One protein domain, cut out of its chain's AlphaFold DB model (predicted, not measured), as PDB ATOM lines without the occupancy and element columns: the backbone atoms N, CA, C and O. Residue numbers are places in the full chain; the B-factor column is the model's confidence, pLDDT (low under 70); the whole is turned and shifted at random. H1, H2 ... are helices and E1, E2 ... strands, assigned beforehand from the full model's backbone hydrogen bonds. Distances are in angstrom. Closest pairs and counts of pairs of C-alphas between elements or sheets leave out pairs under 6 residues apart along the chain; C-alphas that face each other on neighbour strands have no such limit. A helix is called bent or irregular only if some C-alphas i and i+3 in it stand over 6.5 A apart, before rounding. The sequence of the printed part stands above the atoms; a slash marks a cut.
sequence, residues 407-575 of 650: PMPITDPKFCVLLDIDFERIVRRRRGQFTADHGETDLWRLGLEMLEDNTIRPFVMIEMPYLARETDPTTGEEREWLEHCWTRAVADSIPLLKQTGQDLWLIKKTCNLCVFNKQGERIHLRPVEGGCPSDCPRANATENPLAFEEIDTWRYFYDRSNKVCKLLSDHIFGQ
ATOM      1  N   PRO A 407     250.446 216.077 188.915       50.38
ATOM      2  CA  PRO A 407     251.351 216.766 189.824       50.38
ATOM      3  C   PRO A 407     251.206 218.269 189.575       50.38
ATOM      4  O   PRO A 407     251.115 218.691 188.419       50.38
ATOM      5  N   MET A 408     251.107 219.049 190.658       52.97
ATOM      6  CA  MET A 408     250.853 220.489 190.574       52.97
ATOM      7  C   MET A 408     251.793 221.122 189.540       52.97
ATOM      8  O   MET A 408     253.004 220.906 189.643       52.97
ATOM      9  N   PRO A 409     251.285 221.878 188.552       48.69
ATOM     10  CA  PRO A 409     252.171 222.611 187.674       48.69
ATOM     11  C   PRO A 409     252.940 223.628 188.525       48.69
ATOM     12  O   PRO A 409     252.358 224.379 189.307       48.69
ATOM     13  N   ILE A 410     254.267 223.594 188.405       50.16
ATOM     14  CA  ILE A 410     255.200 224.496 189.098       50.16
ATOM     15  C   ILE A 410     255.135 225.914 188.474       50.16
ATOM     16  O   ILE A 410     255.647 226.869 189.052       50.16
ATOM     17  N   THR A 411     254.456 226.071 187.329       60.53
ATOM     18  CA  THR A 411     254.410 227.282 186.489       60.53
ATOM     19  C   THR A 411     253.005 227.530 185.910       60.53
ATOM     20  O   THR A 411     252.208 226.598 185.838       60.53
ATOM     21  N   ASP A 412     252.661 228.781 185.552       66.44
ATOM     22  CA  ASP A 412     251.333 229.196 185.042       66.44
ATOM     23  C   ASP A 412     251.088 228.667 183.603       66.44
ATOM     24  O   ASP A 412     251.630 229.230 182.645       66.44
ATOM     25  N   PRO A 413     250.265 227.617 183.401       74.88
ATOM     26  CA  PRO A 413     250.034 227.050 182.076       74.88
ATOM     27  C   PRO A 413     248.990 227.860 181.292       74.88
ATOM     28  O   PRO A 413     248.170 228.585 181.867       74.88
ATOM     29  N   LYS A 414     248.998 227.735 179.957       85.75
ATOM     30  CA  LYS A 414     248.002 228.395 179.094       85.75
ATOM     31  C   LYS A 414     246.767 227.510 178.958       85.75
ATOM     32  O   LYS A 414     246.886 226.341 178.604       85.75
ATOM     33  N   PHE A 415     245.587 228.081 179.171       86.19
ATOM     34  CA  PHE A 415     244.318 227.360 179.075       86.19
ATOM     35  C   PHE A 415     243.511 227.800 177.853       86.19
ATOM     36  O   PHE A 415     243.532 228.969 177.466       86.19
ATOM     37  N   CYS A 416     242.773 226.861 177.269       89.06
ATOM     38  CA  CYS A 416     241.706 227.128 176.315       89.06
ATOM     39  C   CYS A 416     240.474 226.326 176.738       89.06
ATOM     40  O   CYS A 416     240.475 225.097 176.697       89.06
ATOM     41  N   VAL A 417     239.441 227.032 177.188       88.50
ATOM     42  CA  VAL A 417     238.192 226.450 177.681       88.50
ATOM     43  C   VAL A 417     237.160 226.527 176.558       88.50
ATOM     44  O   VAL A 417     236.896 227.608 176.039       88.50
ATOM     45  N   LEU A 418     236.582 225.394 176.156       88.00
ATOM     46  CA  LEU A 418     235.705 225.308 174.982       88.00
ATOM     47  C   LEU A 418     234.226 225.292 175.400       88.00
ATOM     48  O   LEU A 418     233.477 224.393 175.025       88.00
ATOM     49  N   LEU A 419     233.810 226.281 176.202       84.75
ATOM     50  CA  LEU A 419     232.449 226.358 176.767       84.75
ATOM     51  C   LEU A 419     231.363 226.454 175.694       84.75
ATOM     52  O   LEU A 419     230.295 225.861 175.833       84.75
ATOM     53  N   ASP A 420     231.670 227.172 174.616       85.75
ATOM     54  CA  ASP A 420     230.757 227.410 173.505       85.75
ATOM     55  C   ASP A 420     230.760 226.294 172.458       85.75
ATOM     56  O   ASP A 420     230.118 226.446 171.424       85.75
ATOM     57  N   ILE A 421     231.474 225.185 172.668       87.81
ATOM     58  CA  ILE A 421     231.463 224.044 171.747       87.81
ATOM     59  C   ILE A 421     230.819 222.851 172.450       87.81
ATOM     60  O   ILE A 421     231.356 222.314 173.417       87.81
ATOM     61  N   ASP A 422     229.677 222.407 171.929       86.19
ATOM     62  CA  ASP A 422     228.956 221.225 172.398       86.19
ATOM     63  C   ASP A 422     229.671 219.940 171.938       86.19
ATOM     64  O   ASP A 422     229.304 219.283 170.956       86.19
ATOM     65  N   PHE A 423     230.757 219.609 172.640       84.38
ATOM     66  CA  PHE A 423     231.546 218.401 172.395       84.38
ATOM     67  C   PHE A 423     230.751 217.123 172.646       84.38
ATOM     68  O   PHE A 423     230.930 216.147 171.917       84.38
ATOM     69  N   GLU A 424     229.847 217.124 173.625       80.25
ATOM     70  CA  GLU A 424     228.989 215.977 173.920       80.25
ATOM     71  C   GLU A 424     228.188 215.564 172.682       80.25
ATOM     72  O   GLU A 424     228.108 214.382 172.335       80.25
ATOM     73  N   ARG A 425     227.665 216.537 171.933       81.06
ATOM     74  CA  ARG A 425     226.946 216.268 170.687       81.06
ATOM     75  C   ARG A 425     227.813 215.632 169.611       81.06
ATOM     76  O   ARG A 425     227.307 214.776 168.880       81.06
ATOM     77  N   ILE A 426     229.083 216.027 169.498       83.56
ATOM     78  CA  ILE A 426     230.034 215.386 168.579       83.56
ATOM     79  C   ILE A 426     230.198 213.914 168.981       83.56
ATOM     80  O   ILE A 426     229.990 213.021 168.159       83.56
ATOM     81  N   VAL A 427     230.448 213.653 170.268       79.94
ATOM     82  CA  VAL A 427     230.623 212.300 170.823       79.94
ATOM     83  C   VAL A 427     229.389 211.422 170.592       79.94
ATOM     84  O   VAL A 427     229.508 210.313 170.066       79.94
ATOM     85  N   ARG A 428     228.189 211.926 170.909       76.44
ATOM     86  CA  ARG A 428     226.918 211.215 170.704       76.44
ATOM     87  C   ARG A 428     226.711 210.816 169.249       76.44
ATOM     88  O   ARG A 428     226.310 209.686 168.978       76.44
ATOM     89  N   ARG A 429     226.981 211.729 168.313       75.50
ATOM     90  CA  ARG A 429     226.776 211.469 166.883       75.50
ATOM     91  C   ARG A 429     227.711 210.398 166.355       75.50
ATOM     92  O   ARG A 429     227.253 209.537 165.612       75.50
ATOM     93  N   ARG A 430     228.982 210.420 166.762       76.69
ATOM     94  CA  ARG A 430     229.954 209.415 166.319       76.69
ATOM     95  C   ARG A 430     229.673 208.025 166.873       76.69
ATOM     96  O   ARG A 430     229.950 207.038 166.205       76.69
ATOM     97  N   ARG A 431     229.090 207.949 168.070       69.75
ATOM     98  CA  ARG A 431     228.832 206.682 168.774       69.75
ATOM     99  C   ARG A 431     227.438 206.106 168.537       69.75
ATOM    100  O   ARG A 431     227.202 204.955 168.881       69.75
ATOM    101  N   GLY A 432     226.513 206.880 167.967       57.06
ATOM    102  CA  GLY A 432     225.203 206.405 167.501       57.06
ATOM    103  C   GLY A 432     224.248 205.860 168.574       57.06
ATOM    104  O   GLY A 432     223.199 205.335 168.213       57.06
ATOM    105  N   GLN A 433     224.588 205.949 169.868       52.88
ATOM    106  CA  GLN A 433     223.874 205.237 170.943       52.88
ATOM    107  C   GLN A 433     223.687 206.020 172.254       52.88
ATOM    108  O   GLN A 433     223.244 205.447 173.244       52.88
ATOM    109  N   PHE A 434     223.933 207.333 172.293       48.28
ATOM    110  CA  PHE A 434     223.416 208.134 173.413       48.28
ATOM    111  C   PHE A 434     221.909 208.339 173.204       48.28
ATOM    112  O   PHE A 434     221.475 209.327 172.602       48.28
ATOM    113  N   THR A 435     221.105 207.365 173.633       44.31
ATOM    114  CA  THR A 435     219.653 207.523 173.745       44.31
ATOM    115  C   THR A 435     219.367 208.664 174.712       44.31
ATOM    116  O   THR A 435     219.875 208.679 175.829       44.31
ATOM    117  N   ALA A 436     218.545 209.617 174.277       40.12
ATOM    118  CA  ALA A 436     218.143 210.806 175.030       40.12
ATOM    119  C   ALA A 436     217.332 210.516 176.315       40.12
ATOM    120  O   ALA A 436     216.876 211.448 176.967       40.12
ATOM    121  N   ASP A 437     217.169 209.246 176.696       39.72
ATOM    122  CA  ASP A 437     216.415 208.817 177.880       39.72
ATOM    123  C   ASP A 437     217.112 209.142 179.209       39.72
ATOM    124  O   ASP A 437     216.577 208.859 180.280       39.72
ATOM    125  N   HIS A 438     218.305 209.734 179.189       45.09
ATOM    126  CA  HIS A 438     218.956 210.258 180.386       45.09
ATOM    127  C   HIS A 438     219.058 211.769 180.211       45.09
ATOM    128  O   HIS A 438     219.888 212.247 179.443       45.09
ATOM    129  N   GLY A 439     218.174 212.518 180.880       45.09
ATOM    130  CA  GLY A 439     218.112 213.989 180.884       45.09
ATOM    131  C   GLY A 439     219.324 214.668 181.537       45.09
ATOM    132  O   GLY A 439     219.163 215.595 182.321       45.09
ATOM    133  N   GLU A 440     220.528 214.184 181.245       53.34
ATOM    134  CA  GLU A 440     221.811 214.602 181.805       53.34
ATOM    135  C   GLU A 440     222.739 215.189 180.715       53.34
ATOM    136  O   GLU A 440     223.959 215.088 180.808       53.34
ATOM    137  N   THR A 441     222.180 215.806 179.666       51.62
ATOM    138  CA  THR A 441     222.907 216.284 178.465       51.62
ATOM    139  C   THR A 441     223.714 217.581 178.650       51.62
ATOM    140  O   THR A 441     223.966 218.299 177.689       51.62
ATOM    141  N   ASP A 442     224.075 217.925 179.887       60.88
ATOM    142  CA  ASP A 442     224.841 219.138 180.226       60.88
ATOM    143  C   ASP A 442     225.909 218.877 181.298       60.88
ATOM    144  O   ASP A 442     226.391 219.786 181.972       60.88
ATOM    145  N   LEU A 443     226.304 217.616 181.480       66.44
ATOM    146  CA  LEU A 443     227.188 217.245 182.584       66.44
ATOM    147  C   LEU A 443     228.618 217.771 182.427       66.44
ATOM    148  O   LEU A 443     229.305 217.904 183.442       66.44
ATOM    149  N   TRP A 444     229.091 218.038 181.202       84.19
ATOM    150  CA  TRP A 444     230.506 218.338 180.998       84.19
ATOM    151  C   TRP A 444     230.861 219.237 179.805       84.19
ATOM    152  O   TRP A 444     230.104 219.401 178.846       84.19
ATOM    153  N   ARG A 445     232.063 219.826 179.873       87.25
ATOM    154  CA  ARG A 445     232.715 220.597 178.798       87.25
ATOM    155  C   ARG A 445     234.185 220.199 178.668       87.25
ATOM    156  O   ARG A 445     234.787 219.710 179.623       87.25
ATOM    157  N   LEU A 446     234.767 220.420 177.488       89.94
ATOM    158  CA  LEU A 446     236.179 220.141 177.221       89.94
ATOM    159  C   LEU A 446     237.039 221.389 177.469       89.94
ATOM    160  O   LEU A 446     236.706 222.490 177.026       89.94
ATOM    161  N   GLY A 447     238.164 221.208 178.150       90.88
ATOM    162  CA  GLY A 447     239.231 222.195 178.260       90.88
ATOM    163  C   GLY A 447     240.555 221.628 177.759       90.88
ATOM    164  O   GLY A 447     240.766 220.416 177.768       90.88
ATOM    165  N   LEU A 448     241.449 222.510 177.318       91.56
ATOM    166  CA  LEU A 448     242.814 222.182 176.920       91.56
ATOM    167  C   LEU A 448     243.809 223.004 177.741       91.56
ATOM    168  O   LEU A 448     243.628 224.207 177.945       91.56
ATOM    169  N   GLU A 449     244.869 222.350 178.191       88.94
ATOM    170  CA  GLU A 449     245.972 222.932 178.949       88.94
ATOM    171  C   GLU A 449     247.264 222.750 178.151       88.94
ATOM    172  O   GLU A 449     247.604 221.629 177.782       88.94
ATOM    173  N   MET A 450     247.987 223.836 177.880       87.81
ATOM    174  CA  MET A 450     249.309 223.790 177.260       87.81
ATOM    175  C   MET A 450     250.379 224.106 178.303       87.81
ATOM    176  O   MET A 450     250.372 225.175 178.923       87.81
ATOM    177  N   LEU A 451     251.295 223.158 178.472       85.00
ATOM    178  CA  LEU A 451     252.427 223.230 179.390       85.00
ATOM    179  C   LEU A 451     253.620 223.968 178.758       85.00
ATOM    180  O   LEU A 451     253.631 224.261 177.561       85.00
ATOM    181  N   GLU A 452     254.651 224.257 179.555       81.00
ATOM    182  CA  GLU A 452     255.865 224.957 179.095       81.00
ATOM    183  C   GLU A 452     256.664 224.188 178.036       81.00
ATOM    184  O   GLU A 452     257.310 224.796 177.183       81.00
ATOM    185  N   ASP A 453     256.593 222.857 178.052       82.12
ATOM    186  CA  ASP A 453     257.190 221.983 177.039       82.12
ATOM    187  C   ASP A 453     256.364 221.925 175.735       82.12
ATOM    188  O   ASP A 453     256.723 221.203 174.807       82.12
ATOM    189  N   ASN A 454     255.290 222.720 175.638       83.06
ATOM    190  CA  ASN A 454     254.272 222.708 174.584       83.06
ATOM    191  C   ASN A 454     253.467 221.403 174.497       83.06
ATOM    192  O   ASN A 454     252.758 221.191 173.511       83.06
ATOM    193  N   THR A 455     253.522 220.546 175.520       85.94
ATOM    194  CA  THR A 455     252.618 219.400 175.616       85.94
ATOM    195  C   THR A 455     251.206 219.906 175.896       85.94
ATOM    196  O   THR A 455     250.984 220.681 176.831       85.94
ATOM    197  N   ILE A 456     250.244 219.459 175.088       88.31
ATOM    198  CA  ILE A 456     248.825 219.777 175.256       88.31
ATOM    199  C   ILE A 456     248.161 218.624 176.001       88.31
ATOM    200  O   ILE A 456     248.348 217.463 175.647       88.31
ATOM    201  N   ARG A 457     247.396 218.947 177.042       87.88
ATOM    202  CA  ARG A 457     246.615 217.990 177.823       87.88
ATOM    203  C   ARG A 457     245.141 218.384 177.796       87.88
ATOM    204  O   ARG A 457     244.806 219.478 178.264       87.88
ATOM    205  N   PRO A 458     244.252 217.527 177.285       89.94
ATOM    206  CA  PRO A 458     242.828 217.749 177.402       89.94
ATOM    207  C   PRO A 458     242.362 217.406 178.820       89.94
ATOM    208  O   PRO A 458     242.971 216.611 179.535       89.94
ATOM    209  N   PHE A 459     241.283 218.038 179.259       88.31
ATOM    210  CA  PHE A 459     240.647 217.738 180.534       88.31
ATOM    211  C   PHE A 459     239.150 217.998 180.458       88.31
ATOM    212  O   PHE A 459     238.679 218.849 179.701       88.31
ATOM    213  N   VAL A 460     238.398 217.268 181.274       88.38
ATOM    214  CA  VAL A 460     236.950 217.432 181.370       88.38
ATOM    215  C   VAL A 460     236.600 218.368 182.518       88.38
ATOM    216  O   VAL A 460     237.212 218.323 183.586       88.38
ATOM    217  N   MET A 461     235.616 219.227 182.289       88.94
ATOM    218  CA  MET A 461     235.075 220.150 183.278       88.94
ATOM    219  C   MET A 461     233.626 219.814 183.573       88.94
ATOM    220  O   MET A 461     232.890 219.435 182.668       88.94
ATOM    221  N   ILE A 462     233.229 220.017 184.820       88.06
ATOM    222  CA  ILE A 462     231.865 219.883 185.319       88.06
ATOM    223  C   ILE A 462     231.382 221.237 185.816       88.06
ATOM    224  O   ILE A 462     232.148 221.999 186.405       88.06
ATOM    225  N   GLU A 463     230.115 221.547 185.580       87.69
ATOM    226  CA  GLU A 463     229.517 222.758 186.132       87.69
ATOM    227  C   GLU A 463     229.306 222.583 187.643       87.69
ATOM    228  O   GLU A 463     228.919 221.505 188.102       87.69
ATOM    229  N   MET A 464     229.559 223.632 188.415       85.38
ATOM    230  CA  MET A 464     229.516 223.649 189.871       85.38
ATOM    231  C   MET A 464     229.005 225.015 190.354       85.38
ATOM    232  O   MET A 464     229.486 226.034 189.856       85.38
ATOM    233  N   PRO A 465     228.055 225.071 191.304       84.38
ATOM    234  CA  PRO A 465     227.704 226.321 191.965       84.38
ATOM    235  C   PRO A 465     228.779 226.696 192.995       84.38
ATOM    236  O   PRO A 465     229.270 225.836 193.729       84.38
ATOM    237  N   TYR A 466     229.138 227.974 193.040       82.56
ATOM    238  CA  TYR A 466     230.003 228.577 194.053       82.56
ATOM    239  C   TYR A 466     229.400 229.893 194.540       82.56
ATOM    240  O   TYR A 466     228.643 230.541 193.820       82.56
ATOM    241  N   LEU A 467     229.755 230.320 195.751       81.62
ATOM    242  CA  LEU A 467     229.310 231.597 196.301       81.62
ATOM    243  C   LEU A 467     230.262 232.712 195.847       81.62
ATOM    244  O   LEU A 467     231.414 232.761 196.270       81.62
ATOM    245  N   ALA A 468     229.802 233.617 194.992       79.69
ATOM    246  CA  ALA A 468     230.545 234.816 194.623       79.69
ATOM    247  C   ALA A 468     230.222 235.957 195.597       79.69
ATOM    248  O   ALA A 468     229.080 236.093 196.044       79.69
ATOM    249  N   ARG A 469     231.230 236.776 195.923       74.75
ATOM    250  CA  ARG A 469     231.065 237.990 196.735       74.75
ATOM    251  C   ARG A 469     231.681 239.190 196.037       74.75
ATOM    252  O   ARG A 469     232.840 239.136 195.628       74.75
ATOM    253  N   GLU A 470     230.940 240.285 195.992       77.38
ATOM    254  CA  GLU A 470     231.430 241.583 195.538       77.38
ATOM    255  C   GLU A 470     231.112 242.642 196.587       77.38
ATOM    256  O   GLU A 470     229.979 242.749 197.056       77.38
ATOM    257  N   THR A 471     232.119 243.423 196.965       74.88
ATOM    258  CA  THR A 471     231.946 244.567 197.860       74.88
ATOM    259  C   THR A 471     231.847 245.819 197.005       74.88
ATOM    260  O   THR A 471     232.783 246.137 196.270       74.88
ATOM    261  N   ASP A 472     230.732 246.542 197.100       70.69
ATOM    262  CA  ASP A 472     230.583 247.826 196.424       70.69
ATOM    263  C   ASP A 472     231.634 248.806 196.984       70.69
ATOM    264  O   ASP A 472     231.628 249.106 198.184       70.69
ATOM    265  N   PRO A 473     232.550 249.325 196.149       70.06
ATOM    266  CA  PRO A 473     233.643 250.176 196.613       70.06
ATOM    267  C   PRO A 473     233.166 251.538 197.136       70.06
ATOM    268  O   PRO A 473     233.935 252.246 197.785       70.06
ATOM    269  N   THR A 474     231.925 251.933 196.837       71.25
ATOM    270  CA  THR A 474     231.353 253.232 197.205       71.25
ATOM    271  C   THR A 474     230.458 253.165 198.435       71.25
ATOM    272  O   THR A 474     230.488 254.088 199.250       71.25
ATOM    273  N   THR A 475     229.684 252.089 198.596       78.88
ATOM    274  CA  THR A 475     228.755 251.922 199.727       78.88
ATOM    275  C   THR A 475     229.299 250.994 200.811       78.88
ATOM    276  O   THR A 475     228.820 251.041 201.943       78.88
ATOM    277  N   GLY A 476     230.302 250.170 200.491       77.12
ATOM    278  CA  GLY A 476     230.796 249.110 201.368       77.12
ATOM    279  C   GLY A 476     229.808 247.955 201.546       77.12
ATOM    280  O   GLY A 476     230.052 247.085 202.379       77.12
ATOM    281  N   GLU A 477     228.694 247.939 200.805       78.25
ATOM    282  CA  GLU A 477     227.727 246.844 200.847       78.25
ATOM    283  C   GLU A 477     228.302 245.601 200.164       78.25
ATOM    284  O   GLU A 477     228.785 245.658 199.031       78.25
ATOM    285  N   GLU A 478     228.224 244.461 200.846       77.00
ATOM    286  CA  GLU A 478     228.576 243.162 200.280       77.00
ATOM    287  C   GLU A 478     227.359 242.553 199.581       77.00
ATOM    288  O   GLU A 478     226.280 242.419 200.163       77.00
ATOM    289  N   ARG A 479     227.534 242.168 198.318       76.56
ATOM    290  CA  ARG A 479     226.570 241.378 197.558       76.56
ATOM    291  C   ARG A 479     227.092 239.962 197.416       76.56
ATOM    292  O   ARG A 479     228.213 239.759 196.958       76.56
ATOM    293  N   GLU A 480     226.252 239.000 197.773       79.94
ATOM    294  CA  GLU A 480     226.521 237.579 197.584       79.94
ATOM    295  C   GLU A 480     225.544 236.999 196.564       79.94
ATOM    296  O   GLU A 480     224.348 237.302 196.592       79.94
ATOM    297  N   TRP A 481     226.032 236.147 195.668       81.00
ATOM    298  CA  TRP A 481     225.178 235.372 194.772       81.00
ATOM    299  C   TRP A 481     225.809 234.022 194.451       81.00
ATOM    300  O   TRP A 481     227.021 233.842 194.539       81.00
ATOM    301  N   LEU A 482     224.975 233.064 194.050       79.88
ATOM    302  CA  LEU A 482     225.448 231.787 193.529       79.88
ATOM    303  C   LEU A 482     225.867 231.957 192.068       79.88
ATOM    304  O   LEU A 482     225.054 232.296 191.203       79.88
ATOM    305  N   GLU A 483     227.143 231.720 191.792       81.12
ATOM    306  CA  GLU A 483     227.714 231.709 190.456       81.12
ATOM    307  C   GLU A 483     227.982 230.271 190.010       81.12
ATOM    308  O   GLU A 483     228.633 229.486 190.694       81.12
ATOM    309  N   HIS A 484     227.473 229.918 188.833       82.56
ATOM    310  CA  HIS A 484     227.776 228.638 188.203       82.56
ATOM    311  C   HIS A 484     229.102 228.748 187.448       82.56
ATOM    312  O   HIS A 484     229.190 229.483 186.459       82.56
ATOM    313  N   CYS A 485     230.111 228.014 187.910       85.12
ATOM    314  CA  CYS A 485     231.444 227.957 187.321       85.12
ATOM    315  C   CYS A 485     231.764 226.542 186.822       85.12
ATOM    316  O   CYS A 485     231.087 225.571 187.150       85.12
ATOM    317  N   TRP A 486     232.828 226.417 186.040       86.19
ATOM    318  CA  TRP A 486     233.304 225.152 185.494       86.19
ATOM    319  C   TRP A 486     234.547 224.688 186.237       86.19
ATOM    320  O   TRP A 486     235.536 225.412 186.307       86.19
ATOM    321  N   THR A 487     234.527 223.465 186.753       86.25
ATOM    322  CA  THR A 487     235.625 222.904 187.545       86.25
ATOM    323  C   THR A 487     236.158 221.648 186.887       86.25
ATOM    324  O   THR A 487     235.392 220.782 186.470       86.25
ATOM    325  N   ARG A 488     237.485 221.524 186.793       86.81
ATOM    326  CA  ARG A 488     238.136 220.311 186.276       86.81
ATOM    327  C   ARG A 488     237.718 219.079 187.094       86.81
ATOM    328  O   ARG A 488     237.899 219.061 188.311       86.81
ATOM    329  N   ALA A 489     237.201 218.058 186.418       84.31
ATOM    330  CA  ALA A 489     236.806 216.789 187.022       84.31
ATOM    331  C   ALA A 489     238.029 215.966 187.464       84.31
ATOM    332  O   ALA A 489     239.102 216.043 186.857       84.31
ATOM    333  N   VAL A 490     237.859 215.157 188.514       78.50
ATOM    334  CA  VAL A 490     238.912 214.305 189.093       78.50
ATOM    335  C   VAL A 490     238.348 212.908 189.364       78.50
ATOM    336  O   VAL A 490     237.266 212.800 189.929       78.50
ATOM    337  N   ALA A 491     239.068 211.847 188.982       70.81
ATOM    338  CA  ALA A 491     238.583 210.467 189.131       70.81
ATOM    339  C   ALA A 491     238.612 209.949 190.571       70.81
ATOM    340  O   ALA A 491     237.768 209.142 190.940       70.81
ATOM    341  N   ASP A 492     239.559 210.417 191.384       72.62
ATOM    342  CA  ASP A 492     239.568 210.164 192.822       72.62
ATOM    343  C   ASP A 492     239.499 211.492 193.575       72.62
ATOM    344  O   ASP A 492     240.505 212.146 193.857       72.62
ATOM    345  N   SER A 493     238.273 211.929 193.853       69.69
ATOM    346  CA  SER A 493     238.019 213.136 194.636       69.69
ATOM    347  C   SER A 493     238.227 212.927 196.139       69.69
ATOM    348  O   SER A 493     238.365 213.914 196.851       69.69
ATOM    349  N   ILE A 494     238.298 211.685 196.644       70.69
ATOM    350  CA  ILE A 494     238.377 211.396 198.092       70.69
ATOM    351  C   ILE A 494     239.627 212.021 198.748       70.69
ATOM    352  O   ILE A 494     239.484 212.668 199.788       70.69
ATOM    353  N   PRO A 495     240.840 211.946 198.159       70.75
ATOM    354  CA  PRO A 495     242.034 212.613 198.684       70.75
ATOM    355  C   PRO A 495     241.924 214.141 198.760       70.75
ATOM    356  O   PRO A 495     242.661 214.777 199.522       70.75
ATOM    357  N   LEU A 496     241.030 214.731 197.961       69.31
ATOM    358  CA  LEU A 496     240.761 216.165 197.925       69.31
ATOM    359  C   LEU A 496     239.697 216.586 198.939       69.31
ATOM    360  O   LEU A 496     239.432 217.778 199.032       69.31
ATOM    361  N   LEU A 497     239.124 215.666 199.716       74.00
ATOM    362  CA  LEU A 497     238.132 215.959 200.745       74.00
ATOM    363  C   LEU A 497     238.741 215.857 202.154       74.00
ATOM    364  O   LEU A 497     239.650 215.068 202.427       74.00
ATOM    365  N   LYS A 498     238.255 216.691 203.069       75.38
ATOM    366  CA  LYS A 498     238.610 216.708 204.488       75.38
ATOM    367  C   LYS A 498     237.327 216.716 205.308       75.38
ATOM    368  O   LYS A 498     236.518 217.624 205.169       75.38
ATOM    369  N   GLN A 499     237.185 215.742 206.196       75.00
ATOM    370  CA  GLN A 499     236.103 215.723 207.172       75.00
ATOM    371  C   GLN A 499     236.400 216.745 208.285       75.00
ATOM    372  O   GLN A 499     237.481 216.713 208.881       75.00
ATOM    373  N   THR A 500     235.478 217.674 208.538       66.69
ATOM    374  CA  THR A 500     235.604 218.731 209.561       66.69
ATOM    375  C   THR A 500     234.635 218.569 210.736       66.69
ATOM    376  O   THR A 500     234.703 219.342 211.688       66.69
ATOM    377  N   GLY A 501     233.802 217.521 210.743       67.75
ATOM    378  CA  GLY A 501     232.883 217.188 211.838       67.75
ATOM    379  C   GLY A 501     232.224 215.813 211.664       67.75
ATOM    380  O   GLY A 501     232.661 215.023 210.830       67.75
ATOM    381  N   GLN A 502     231.168 215.520 212.438       55.84
ATOM    382  CA  GLN A 502     230.471 214.224 212.357       55.84
ATOM    383  C   GLN A 502     229.836 213.975 210.974       55.84
ATOM    384  O   GLN A 502     229.913 212.841 210.518       55.84
ATOM    385  N   ASP A 503     229.381 215.019 210.263       58.94
ATOM    386  CA  ASP A 503     228.757 214.900 208.928       58.94
ATOM    387  C   ASP A 503     229.200 215.970 207.898       58.94
ATOM    388  O   ASP A 503     228.653 216.035 206.799       58.94
ATOM    389  N   LEU A 504     230.194 216.813 208.215       64.00
ATOM    390  CA  LEU A 504     230.638 217.899 207.327       64.00
ATOM    391  C   LEU A 504     231.954 217.549 206.618       64.00
ATOM    392  O   LEU A 504     232.949 217.211 207.270       64.00
ATOM    393  N   TRP A 505     231.968 217.666 205.291       70.12
ATOM    394  CA  TRP A 505     233.158 217.518 204.451       70.12
ATOM    395  C   TRP A 505     233.437 218.827 203.706       70.12
ATOM    396  O   TRP A 505     232.514 219.514 203.285       70.12
ATOM    397  N   LEU A 506     234.715 219.162 203.544       72.12
ATOM    398  CA  LEU A 506     235.198 220.325 202.791       72.12
ATOM    399  C   LEU A 506     236.307 219.908 201.828       72.12
ATOM    400  O   LEU A 506     236.955 218.873 202.018       72.12
ATOM    401  N   ILE A 507     236.594 220.727 200.821       73.44
ATOM    402  CA  ILE A 507     237.684 220.457 199.880       73.44
ATOM    403  C   ILE A 507     239.040 220.832 200.519       73.44
ATOM    404  O   ILE A 507     239.334 221.986 200.818       73.44
ATOM    405  N   LYS A 508     239.923 219.839 200.704       64.94
ATOM    406  CA  LYS A 508     241.180 219.884 201.480       64.94
ATOM    407  C   LYS A 508     242.198 220.932 200.998       64.94
ATOM    408  O   LYS A 508     243.108 221.242 201.763       64.94
ATOM    409  N   LYS A 509     242.057 221.475 199.778       69.44
ATOM    410  CA  LYS A 509     242.840 222.585 199.186       69.44
ATOM    411  C   LYS A 509     242.070 223.228 198.015       69.44
ATOM    412  O   LYS A 509     242.452 223.036 196.861       69.44
ATOM    413  N   THR A 510     240.993 223.970 198.281       66.94
ATOM    414  CA  THR A 510     240.155 224.626 197.243       66.94
ATOM    415  C   THR A 510     240.963 225.427 196.217       66.94
ATOM    416  O   THR A 510     240.680 225.367 195.024       66.94
ATOM    417  N   CYS A 511     242.041 226.086 196.657       66.62
ATOM    418  CA  CYS A 511     242.946 226.880 195.821       66.62
ATOM    419  C   CYS A 511     243.625 226.091 194.689       66.62
ATOM    420  O   CYS A 511     244.104 226.691 193.726       66.62
ATOM    421  N   ASN A 512     243.697 224.762 194.814       69.88
ATOM    422  CA  ASN A 512     244.319 223.881 193.829       69.88
ATOM    423  C   ASN A 512     243.342 223.437 192.736       69.88
ATOM    424  O   ASN A 512     243.773 222.866 191.733       69.88
ATOM    425  N   LEU A 513     242.041 223.676 192.914       74.44
ATOM    426  CA  LEU A 513     241.064 223.385 191.880       74.44
ATOM    427  C   LEU A 513     241.235 224.354 190.709       74.44
ATOM    428  O   LEU A 513     241.461 225.554 190.873       74.44
ATOM    429  N   CYS A 514     241.130 223.811 189.500       81.12
ATOM    430  CA  CYS A 514     241.043 224.617 188.292       81.12
ATOM    431  C   CYS A 514     239.571 224.952 188.069       81.12
ATOM    432  O   CYS A 514     238.832 224.113 187.552       81.12
ATOM    433  N   VAL A 515     239.176 226.143 188.516       82.94
ATOM    434  CA  VAL A 515     237.823 226.683 188.372       82.94
ATOM    435  C   VAL A 515     237.844 227.797 187.329       82.94
ATOM    436  O   VAL A 515     238.782 228.598 187.299       82.94
ATOM    437  N   PHE A 516     236.827 227.846 186.478       85.62
ATOM    438  CA  PHE A 516     236.679 228.805 185.392       85.62
ATOM    439  C   PHE A 516     235.300 229.465 185.450       85.62
ATOM    440  O   PHE A 516     234.303 228.777 185.663       85.62
ATOM    441  N   ASN A 517     235.226 230.781 185.253       84.50
ATOM    442  CA  ASN A 517     233.944 231.486 185.159       84.50
ATOM    443  C   ASN A 517     233.218 231.153 183.840       84.50
ATOM    444  O   ASN A 517     233.701 230.380 183.004       84.50
ATOM    445  N   LYS A 518     232.045 231.756 183.629       81.44
ATOM    446  CA  LYS A 518     231.251 231.571 182.400       81.44
ATOM    447  C   LYS A 518     231.940 232.097 181.137       81.44
ATOM    448  O   LYS A 518     231.579 231.675 180.046       81.44
ATOM    449  N   GLN A 519     232.932 232.974 181.282       80.06
ATOM    450  CA  GLN A 519     233.765 233.507 180.204       80.06
ATOM    451  C   GLN A 519     234.987 232.614 179.909       80.06
ATOM    452  O   GLN A 519     235.751 232.893 178.986       80.06
ATOM    453  N   GLY A 520     235.181 231.528 180.667       77.75
ATOM    454  CA  GLY A 520     236.322 230.622 180.521       77.75
ATOM    455  C   GLY A 520     237.618 231.141 181.151       77.75
ATOM    456  O   GLY A 520     238.684 230.566 180.923       77.75
ATOM    457  N   GLU A 521     237.555 232.203 181.953       82.19
ATOM    458  CA  GLU A 521     238.694 232.744 182.687       82.19
ATOM    459  C   GLU A 521     238.896 231.972 183.989       82.19
ATOM    460  O   GLU A 521     237.946 231.662 184.709       82.19
ATOM    461  N   ARG A 522     240.153 231.655 184.308       81.69
ATOM    462  CA  ARG A 522     240.489 230.893 185.511       81.69
ATOM    463  C   ARG A 522     240.316 231.761 186.756       81.69
ATOM    464  O   ARG A 522     241.065 232.719 186.941       81.69
ATOM    465  N   ILE A 523     239.426 231.350 187.649       78.44
ATOM    466  CA  ILE A 523     239.139 232.039 188.908       78.44
ATOM    467  C   ILE A 523     239.840 231.369 190.090       78.44
ATOM    468  O   ILE A 523     240.264 230.211 190.023       78.44
ATOM    469  N   HIS A 524     240.005 232.116 191.181       78.19
ATOM    470  CA  HIS A 524     240.607 231.606 192.407       78.19
ATOM    471  C   HIS A 524     239.520 231.268 193.433       78.19
ATOM    472  O   HIS A 524     238.794 232.155 193.876       78.19
ATOM    473  N   LEU A 525     239.432 229.990 193.817       75.12
ATOM    474  CA  LEU A 525     238.455 229.505 194.791       75.12
ATOM    475  C   LEU A 525     239.032 229.516 196.214       75.12
ATOM    476  O   LEU A 525     239.970 228.767 196.520       75.12
ATOM    477  N   ARG A 526     238.447 230.327 197.099       73.94
ATOM    478  CA  ARG A 526     238.816 230.402 198.519       73.94
ATOM    479  C   ARG A 526     237.952 229.467 199.379       73.94
ATOM    480  O   ARG A 526     236.779 229.262 199.065       73.94
ATOM    481  N   PRO A 527     238.512 228.895 200.455       71.25
ATOM    482  CA  PRO A 527     237.724 228.124 201.411       71.25
ATOM    483  C   PRO A 527     236.794 229.050 202.213       71.25
ATOM    484  O   PRO A 527     237.142 230.203 202.470       71.25
ATOM    485  N   VAL A 528     235.628 228.542 202.632       66.44
ATOM    486  CA  VAL A 528     234.688 229.268 203.521       66.44
ATOM    487  C   VAL A 528     235.320 229.552 204.878       66.44
ATOM    488  O   VAL A 528     235.159 230.631 205.445       66.44
ATOM    489  N   GLU A 529     236.062 228.573 205.395       62.88
ATOM    490  CA  GLU A 529     236.694 228.623 206.706       62.88
ATOM    491  C   GLU A 529     238.219 228.713 206.546       62.88
ATOM    492  O   GLU A 529     238.908 227.708 206.364       62.88
ATOM    493  N   GLY A 530     238.760 229.932 206.618       61.62
ATOM    494  CA  GLY A 530     240.204 230.185 206.702       61.62
ATOM    495  C   GLY A 530     240.804 230.987 205.541       61.62
ATOM    496  O   GLY A 530     240.172 231.248 204.524       61.62
ATOM    497  N   GLY A 531     242.057 231.416 205.721       62.12
ATOM    498  CA  GLY A 531     242.844 232.077 204.677       62.12
ATOM    499  C   GLY A 531     243.500 231.075 203.725       62.12
ATOM    500  O   GLY A 531     243.661 229.898 204.053       62.12
ATOM    501  N   CYS A 532     243.924 231.542 202.547       64.56
ATOM    502  CA  CYS A 532     244.750 230.730 201.656       64.56
ATOM    503  C   CYS A 532     246.032 230.272 202.383       64.56
ATOM    504  O   CYS A 532     246.588 231.043 203.169       64.56
ATOM    505  N   PRO A 533     246.537 229.053 202.113       63.88
ATOM    506  CA  PRO A 533     247.840 228.628 202.618       63.88
ATOM    507  C   PRO A 533     248.927 229.653 202.259       63.88
ATOM    508  O   PRO A 533     248.864 230.241 201.179       63.88
ATOM    509  N   SER A 534     249.941 229.822 203.114       59.81
ATOM    510  CA  SER A 534     251.088 230.724 202.870       59.81
ATOM    511  C   SER A 534     251.778 230.475 201.527       59.81
ATOM    512  O   SER A 534     252.300 231.398 200.913       59.81
ATOM    513  N   ASP A 535     251.722 229.230 201.058       60.69
ATOM    514  CA  ASP A 535     252.394 228.760 199.847       60.69
ATOM    515  C   ASP A 535     251.472 228.830 198.617       60.69
ATOM    516  O   ASP A 535     251.779 228.277 197.562       60.69
ATOM    517  N   CYS A 536     250.297 229.458 198.745       63.34
ATOM    518  CA  CYS A 536     249.366 229.620 197.639       63.34
ATOM    519  C   CYS A 536     249.916 230.670 196.659       63.34
ATOM    520  O   CYS A 536     249.949 231.857 196.998       63.34
ATOM    521  N   PRO A 537     250.264 230.289 195.414       59.78
ATOM    522  CA  PRO A 537     250.886 231.199 194.448       59.78
ATOM    523  C   PRO A 537     249.984 232.381 194.056       59.78
ATOM    524  O   PRO A 537     250.449 233.351 193.468       59.78
ATOM    525  N   ARG A 538     248.688 232.319 194.399       63.00
ATOM    526  CA  ARG A 538     247.676 233.341 194.096       63.00
ATOM    527  C   ARG A 538     247.086 234.019 195.339       63.00
ATOM    528  O   ARG A 538     246.086 234.717 195.221       63.00
ATOM    529  N   ALA A 539     247.700 233.854 196.518       56.09
ATOM    530  CA  ALA A 539     247.224 234.460 197.773       56.09
ATOM    531  C   ALA A 539     247.100 235.999 197.709       56.09
ATOM    532  O   ALA A 539     246.211 236.560 198.344       56.09
ATOM    533  N   ASN A 540     247.940 236.657 196.899       51.97
ATOM    534  CA  ASN A 540     248.013 238.119 196.766       51.97
ATOM    535  C   ASN A 540     247.326 238.676 195.505       51.97
ATOM    536  O   ASN A 540     247.464 239.862 195.219       51.97
ATOM    537  N   ALA A 541     246.616 237.854 194.721       54.25
ATOM    538  CA  ALA A 541     245.918 238.331 193.529       54.25
ATOM    539  C   ALA A 541     244.650 239.102 193.942       54.25
ATOM    540  O   ALA A 541     243.599 238.508 194.165       54.25
ATOM    541  N   THR A 542     244.767 240.420 194.089       46.47
ATOM    542  CA  THR A 542     243.667 241.338 194.439       46.47
ATOM    543  C   THR A 542     242.760 241.695 193.259       46.47
ATOM    544  O   THR A 542     241.748 242.351 193.464       46.47
ATOM    545  N   GLU A 543     243.104 241.282 192.034       43.84
ATOM    546  CA  GLU A 543     242.482 241.782 190.793       43.84
ATOM    547  C   GLU A 543     241.629 240.754 190.024       43.84
ATOM    548  O   GLU A 543     241.198 241.044 188.915       43.84
ATOM    549  N   ASN A 544     241.353 239.565 190.574       53.41
ATOM    550  CA  ASN A 544     240.575 238.529 189.877       53.41
ATOM    551  C   ASN A 544     239.324 238.114 190.662       53.41
ATOM    552  O   ASN A 544     239.376 238.100 191.894       53.41
ATOM    553  N   PRO A 545     238.227 237.742 189.972       55.69
ATOM    554  CA  PRO A 545     236.964 237.390 190.614       55.69
ATOM    555  C   PRO A 545     237.168 236.286 191.660       55.69
ATOM    556  O   PRO A 545     237.793 235.250 191.399       55.69
ATOM    557  N   LEU A 546     236.678 236.559 192.870       67.75
ATOM    558  CA  LEU A 546     236.788 235.693 194.037       67.75
ATOM    559  C   LEU A 546     235.502 234.879 194.177       67.75
ATOM    560  O   LEU A 546     234.427 235.439 194.380       67.75
ATOM    561  N   ALA A 547     235.641 233.558 194.117       71.31
ATOM    562  CA  ALA A 547     234.581 232.626 194.474       71.31
ATOM    563  C   ALA A 547     234.928 231.938 195.799       71.31
ATOM    564  O   ALA A 547     236.097 231.658 196.090       71.31
ATOM    565  N   PHE A 548     233.904 231.646 196.587       75.69
ATOM    566  CA  PHE A 548     233.972 230.917 197.842       75.69
ATOM    567  C   PHE A 548     233.250 229.579 197.679       75.69
ATOM    568  O   PHE A 548     232.270 229.459 196.941       75.69
ATOM    569  N   GLU A 549     233.763 228.548 198.344       75.88
ATOM    570  CA  GLU A 549     233.050 227.274 198.464       75.88
ATOM    571  C   GLU A 549     231.671 227.513 199.126       75.88
ATOM    572  O   GLU A 549     231.518 228.402 199.953       75.88
ATOM    573  N   GLU A 550     230.634 226.779 198.736       74.56
ATOM    574  CA  GLU A 550     229.340 226.754 199.436       74.56
ATOM    575  C   GLU A 550     229.256 225.484 200.300       74.56
ATOM    576  O   GLU A 550     229.882 224.462 199.983       74.56
ATOM    577  N   ILE A 551     228.451 225.512 201.364       66.69
ATOM    578  CA  ILE A 551     228.061 224.300 202.098       66.69
ATOM    579  C   ILE A 551     227.487 223.291 201.079       66.69
ATOM    580  O   ILE A 551     226.684 223.656 200.231       66.69
ATOM    581  N   ASP A 552     227.950 222.037 201.121       71.12
ATOM    582  CA  ASP A 552     227.615 220.939 200.186       71.12
ATOM    583  C   ASP A 552     228.240 220.965 198.774       71.12
ATOM    584  O   ASP A 552     228.065 220.003 198.018       71.12
ATOM    585  N   THR A 553     229.069 221.958 198.423       75.81
ATOM    586  CA  THR A 553     229.789 221.981 197.123       75.81
ATOM    587  C   THR A 553     230.625 220.719 196.899       75.81
ATOM    588  O   THR A 553     230.705 220.191 195.790       75.81
ATOM    589  N   TRP A 554     231.222 220.185 197.965       76.31
ATOM    590  CA  TRP A 554     231.998 218.947 197.927       76.31
ATOM    591  C   TRP A 554     231.182 217.751 197.409       76.31
ATOM    592  O   TRP A 554     231.716 216.920 196.673       76.31
ATOM    593  N   ARG A 555     229.890 217.674 197.762       79.88
ATOM    594  CA  ARG A 555     228.995 216.574 197.389       79.88
ATOM    595  C   ARG A 555     228.659 216.655 195.911       79.88
ATOM    596  O   ARG A 555     228.786 215.662 195.205       79.88
ATOM    597  N   TYR A 556     228.331 217.854 195.427       80.81
ATOM    598  CA  TYR A 556     228.151 218.105 193.997       80.81
ATOM    599  C   TYR A 556     229.416 217.773 193.200       80.81
ATOM    600  O   TYR A 556     229.323 217.135 192.153       80.81
ATOM    601  N   PHE A 557     230.593 218.149 193.708       82.50
ATOM    602  CA  PHE A 557     231.871 217.897 193.045       82.50
ATOM    603  C   PHE A 557     232.169 216.398 192.960       82.50
ATOM    604  O   PHE A 557     232.520 215.906 191.886       82.50
ATOM    605  N   TYR A 558     231.981 215.678 194.070       81.75
ATOM    606  CA  TYR A 558     232.132 214.227 194.152       81.75
ATOM    607  C   TYR A 558     231.159 213.512 193.206       81.75
ATOM    608  O   TYR A 558     231.581 212.738 192.344       81.75
ATOM    609  N   ASP A 559     229.863 213.814 193.308       82.69
ATOM    610  CA  ASP A 559     228.815 213.149 192.533       82.69
ATOM    611  C   ASP A 559     228.968 213.419 191.029       82.69
ATOM    612  O   ASP A 559     228.940 212.482 190.229       82.69
ATOM    613  N   ARG A 560     229.175 214.679 190.615       84.50
ATOM    614  CA  ARG A 560     229.320 215.043 189.192       84.50
ATOM    615  C   ARG A 560     230.623 214.518 188.592       84.50
ATOM    616  O   ARG A 560     230.591 214.005 187.473       84.50
ATOM    617  N   SER A 561     231.743 214.576 189.321       82.31
ATOM    618  CA  SER A 561     233.015 214.020 188.835       82.31
ATOM    619  C   SER A 561     232.903 212.513 188.619       82.31
ATOM    620  O   SER A 561     233.282 212.022 187.556       82.31
ATOM    621  N   ASN A 562     232.305 211.790 189.571       81.12
ATOM    622  CA  ASN A 562     232.083 210.350 189.447       81.12
ATOM    623  C   ASN A 562     231.127 210.006 188.304       81.12
ATOM    624  O   ASN A 562     231.399 209.075 187.549       81.12
ATOM    625  N   LYS A 563     230.036 210.764 188.132       81.62
ATOM    626  CA  LYS A 563     229.103 210.578 187.011       81.62
ATOM    627  C   LYS A 563     229.800 210.721 185.662       81.62
ATOM    628  O   LYS A 563     229.644 209.850 184.812       81.62
ATOM    629  N   VAL A 564     230.595 211.773 185.476       78.81
ATOM    630  CA  VAL A 564     231.320 212.005 184.220       78.81
ATOM    631  C   VAL A 564     232.405 210.955 183.996       78.81
ATOM    632  O   VAL A 564     232.524 210.440 182.887       78.81
ATOM    633  N   CYS A 565     233.149 210.567 185.036       76.12
ATOM    634  CA  CYS A 565     234.131 209.486 184.929       76.12
ATOM    635  C   CYS A 565     233.468 208.165 184.534       76.12
ATOM    636  O   CYS A 565     233.968 207.492 183.641       76.12
ATOM    637  N   LYS A 566     232.316 207.836 185.132       75.88
ATOM    638  CA  LYS A 566     231.530 206.644 184.802       75.88
ATOM    639  C   LYS A 566     230.962 206.694 183.382       75.88
ATOM    640  O   LYS A 566     230.942 205.690 182.675       75.88
ATOM    641  N   LEU A 567     230.506 207.864 182.943       74.94
ATOM    642  CA  LEU A 567     230.038 208.087 181.577       74.94
ATOM    643  C   LEU A 567     231.175 207.853 180.568       74.94
ATOM    644  O   LEU A 567     230.981 207.160 179.569       74.94
ATOM    645  N   LEU A 568     232.380 208.350 180.861       73.00
ATOM    646  CA  LEU A 568     233.559 208.129 180.024       73.00
ATOM    647  C   LEU A 568     234.025 206.661 180.071       73.00
ATOM    648  O   LEU A 568     234.212 206.044 179.027       73.00
ATOM    649  N   SER A 569     234.147 206.047 181.249       68.25
ATOM    650  CA  SER A 569     234.626 204.665 181.386       68.25
ATOM    651  C   SER A 569     233.645 203.634 180.827       68.25
ATOM    652  O   SER A 569     234.024 202.795 180.012       68.25
ATOM    653  N   ASP A 570     232.376 203.703 181.230       62.41
ATOM    654  CA  ASP A 570     231.424 202.609 181.030       62.41
ATOM    655  C   ASP A 570     230.709 202.724 179.679       62.41
ATOM    656  O   ASP A 570     230.479 201.716 179.015       62.41
ATOM    657  N   HIS A 571     230.378 203.949 179.251       59.19
ATOM    658  CA  HIS A 571     229.568 204.182 178.046       59.19
ATOM    659  C   HIS A 571     230.425 204.560 176.838       59.19
ATOM    660  O   HIS A 571     230.080 204.235 175.701       59.19
ATOM    661  N   ILE A 572     231.562 205.223 177.070       61.62
ATOM    662  CA  ILE A 572     232.478 205.623 176.002       61.62
ATOM    663  C   ILE A 572     233.565 204.546 175.776       61.62
ATOM    664  O   ILE A 572     233.906 204.260 174.633       61.62
ATOM    665  N   PHE A 573     234.046 203.822 176.785       62.22
ATOM    666  CA  PHE A 573     235.054 202.768 176.541       62.22
ATOM    667  C   PHE A 573     234.546 201.333 176.753       62.22
ATOM    668  O   PHE A 573     235.128 200.403 176.196       62.22
ATOM    669  N   GLY A 574     233.456 201.137 177.502       48.31
ATOM    670  CA  GLY A 574     233.030 199.816 177.979       48.31
ATOM    671  C   GLY A 574     232.079 199.003 177.091       48.31
ATOM    672  O   GLY A 574     232.082 197.779 177.204       48.31
ATOM    673  N   GLN A 575     231.263 199.614 176.219       47.75
ATOM    674  CA  GLN A 575     230.147 198.890 175.575       47.75
ATOM    675  C   GLN A 575     230.332 198.474 174.108       47.75
ATOM    676  O   GLN A 575     229.580 197.622 173.639       47.75
TER     677      GLN A 575
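AT A GLANCE: This is residues 407 to 575 of the 650 residues of an uncharacterized protein of Pyrenophora seminiperda CCB06 (UniProt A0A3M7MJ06). A strongly twisted, branched sheet is built along one long, bent strand, E3, with the long helix H2 over one face of it and running along E3; E3 and E4 make a long hairpin whose tip, residues 472 to 477, sticks out free. E2 pairs along the first part of E3, with E1 on the far side of E2, while E8 pairs with a later part of E3, with E7 on the far side of E8, and the short pairings of residues 515 to 516 with E4 and with E7 join these two strands, making a small, loosely closed ring of E3, E8, E7, residues 515 to 516 and E4; the little hairpin of E5 and E6 packs on H2 near Trp 554, and the short helix H1 sits off the sheet, near the first residue of E2. The printed part has 169 residues, with two named helices and eight named strands in the order E1 H1 E2 E3 E4 E5 E6 E7 E8 H2. The six-strand sheet is mixed, antiparallel but for E7 with E8, and E5 and E6 are antiparallel. The class is mixed, helices and strands, with 81 residues in named elements, under half of those printed; the whole is compact, with a radius of gyration of the C-alphas of 17.4 A and spans of 55 by 43 by 32 A.

IN THESE COORDINATES: Start with E3, residues 456 to 471: find C-alpha 456 at (248.825, 219.777, 175.256) and follow the strand 37.6 A to C-alpha 471 at (231.946, 244.567, 197.860). It bends by 79 degrees at residue 460. E4, residues 478 to 488, covers 28.5 A and bends by 57 degrees at residue 481. Before E3 look for E1, residues 414 to 417, and E2, residues 445 to 450, which is 17.0 A long. Later come E7, residues 522 to 526, 13.1 A long, and E8, residues 546 to 548. E5 is residues 497 to 499 and E6 residues 505 to 507. H1 is residues 423 to 431, 12.6 A long. H2, residues 553 to 573, runs 28.6 A to C-alpha 573 at (235.054, 202.768, 176.541).

HOW THE PARTS SIT: Look first at E3, which has three neighbours: E2, beside residues 456 to 461, and E8, beside 466 to 468, lie on one side of it, and E4, beside 460 to 471, on the other side. E2, E3 and E4 form a meander, each strand the antiparallel neighbour of the one before. In the hairpin of E2 and E3, N 447 and O 459 are 2.9 A apart; in that of E3 and E4, N 466 and O 483 are 2.8 A apart, both within hydrogen-bond range. E1 is antiparallel to E2, with N 416 and O 448 at 2.9 A. E8 is antiparallel to E3, with N 548 and O 467 at 2.7 A, and parallel to E7, with N 526 and O 547 at 2.9 A. H2 is on the sheet at a height of 8.3 A, over E3 and along the strands, at 19 degrees to E3 on the local plane; their closest C-alphas, of Ile 462 and Arg 560, are 6.7 A apart. In the hairpin of E5 and E6, N 498 and O 506 are 2.7 A apart; the closest C-alphas of E6 and H2, of Leu 506 and Trp 554, are 6.0 A apart. H1 is only just not on the branched sheet, with 4 pairs of C-alphas within 10 A, and it is only just apart from H2, at 8.2 A. In H1 and H2 every O i to N i+4 pair is within hydrogen-bond range.

THE WHOLE: The C-alphas farthest apart, of Thr 474 and Gln 575, are 58.5 A apart. The printed part has no cut. The links H1 to E2, E6 to E7 and E7 to E8 are long, the last with 19 residues. The mean pLDDT of the printed part is 73.0; 58 residues are under 70, among them residues 431 to 443, 528 to 546 and 569 to 575.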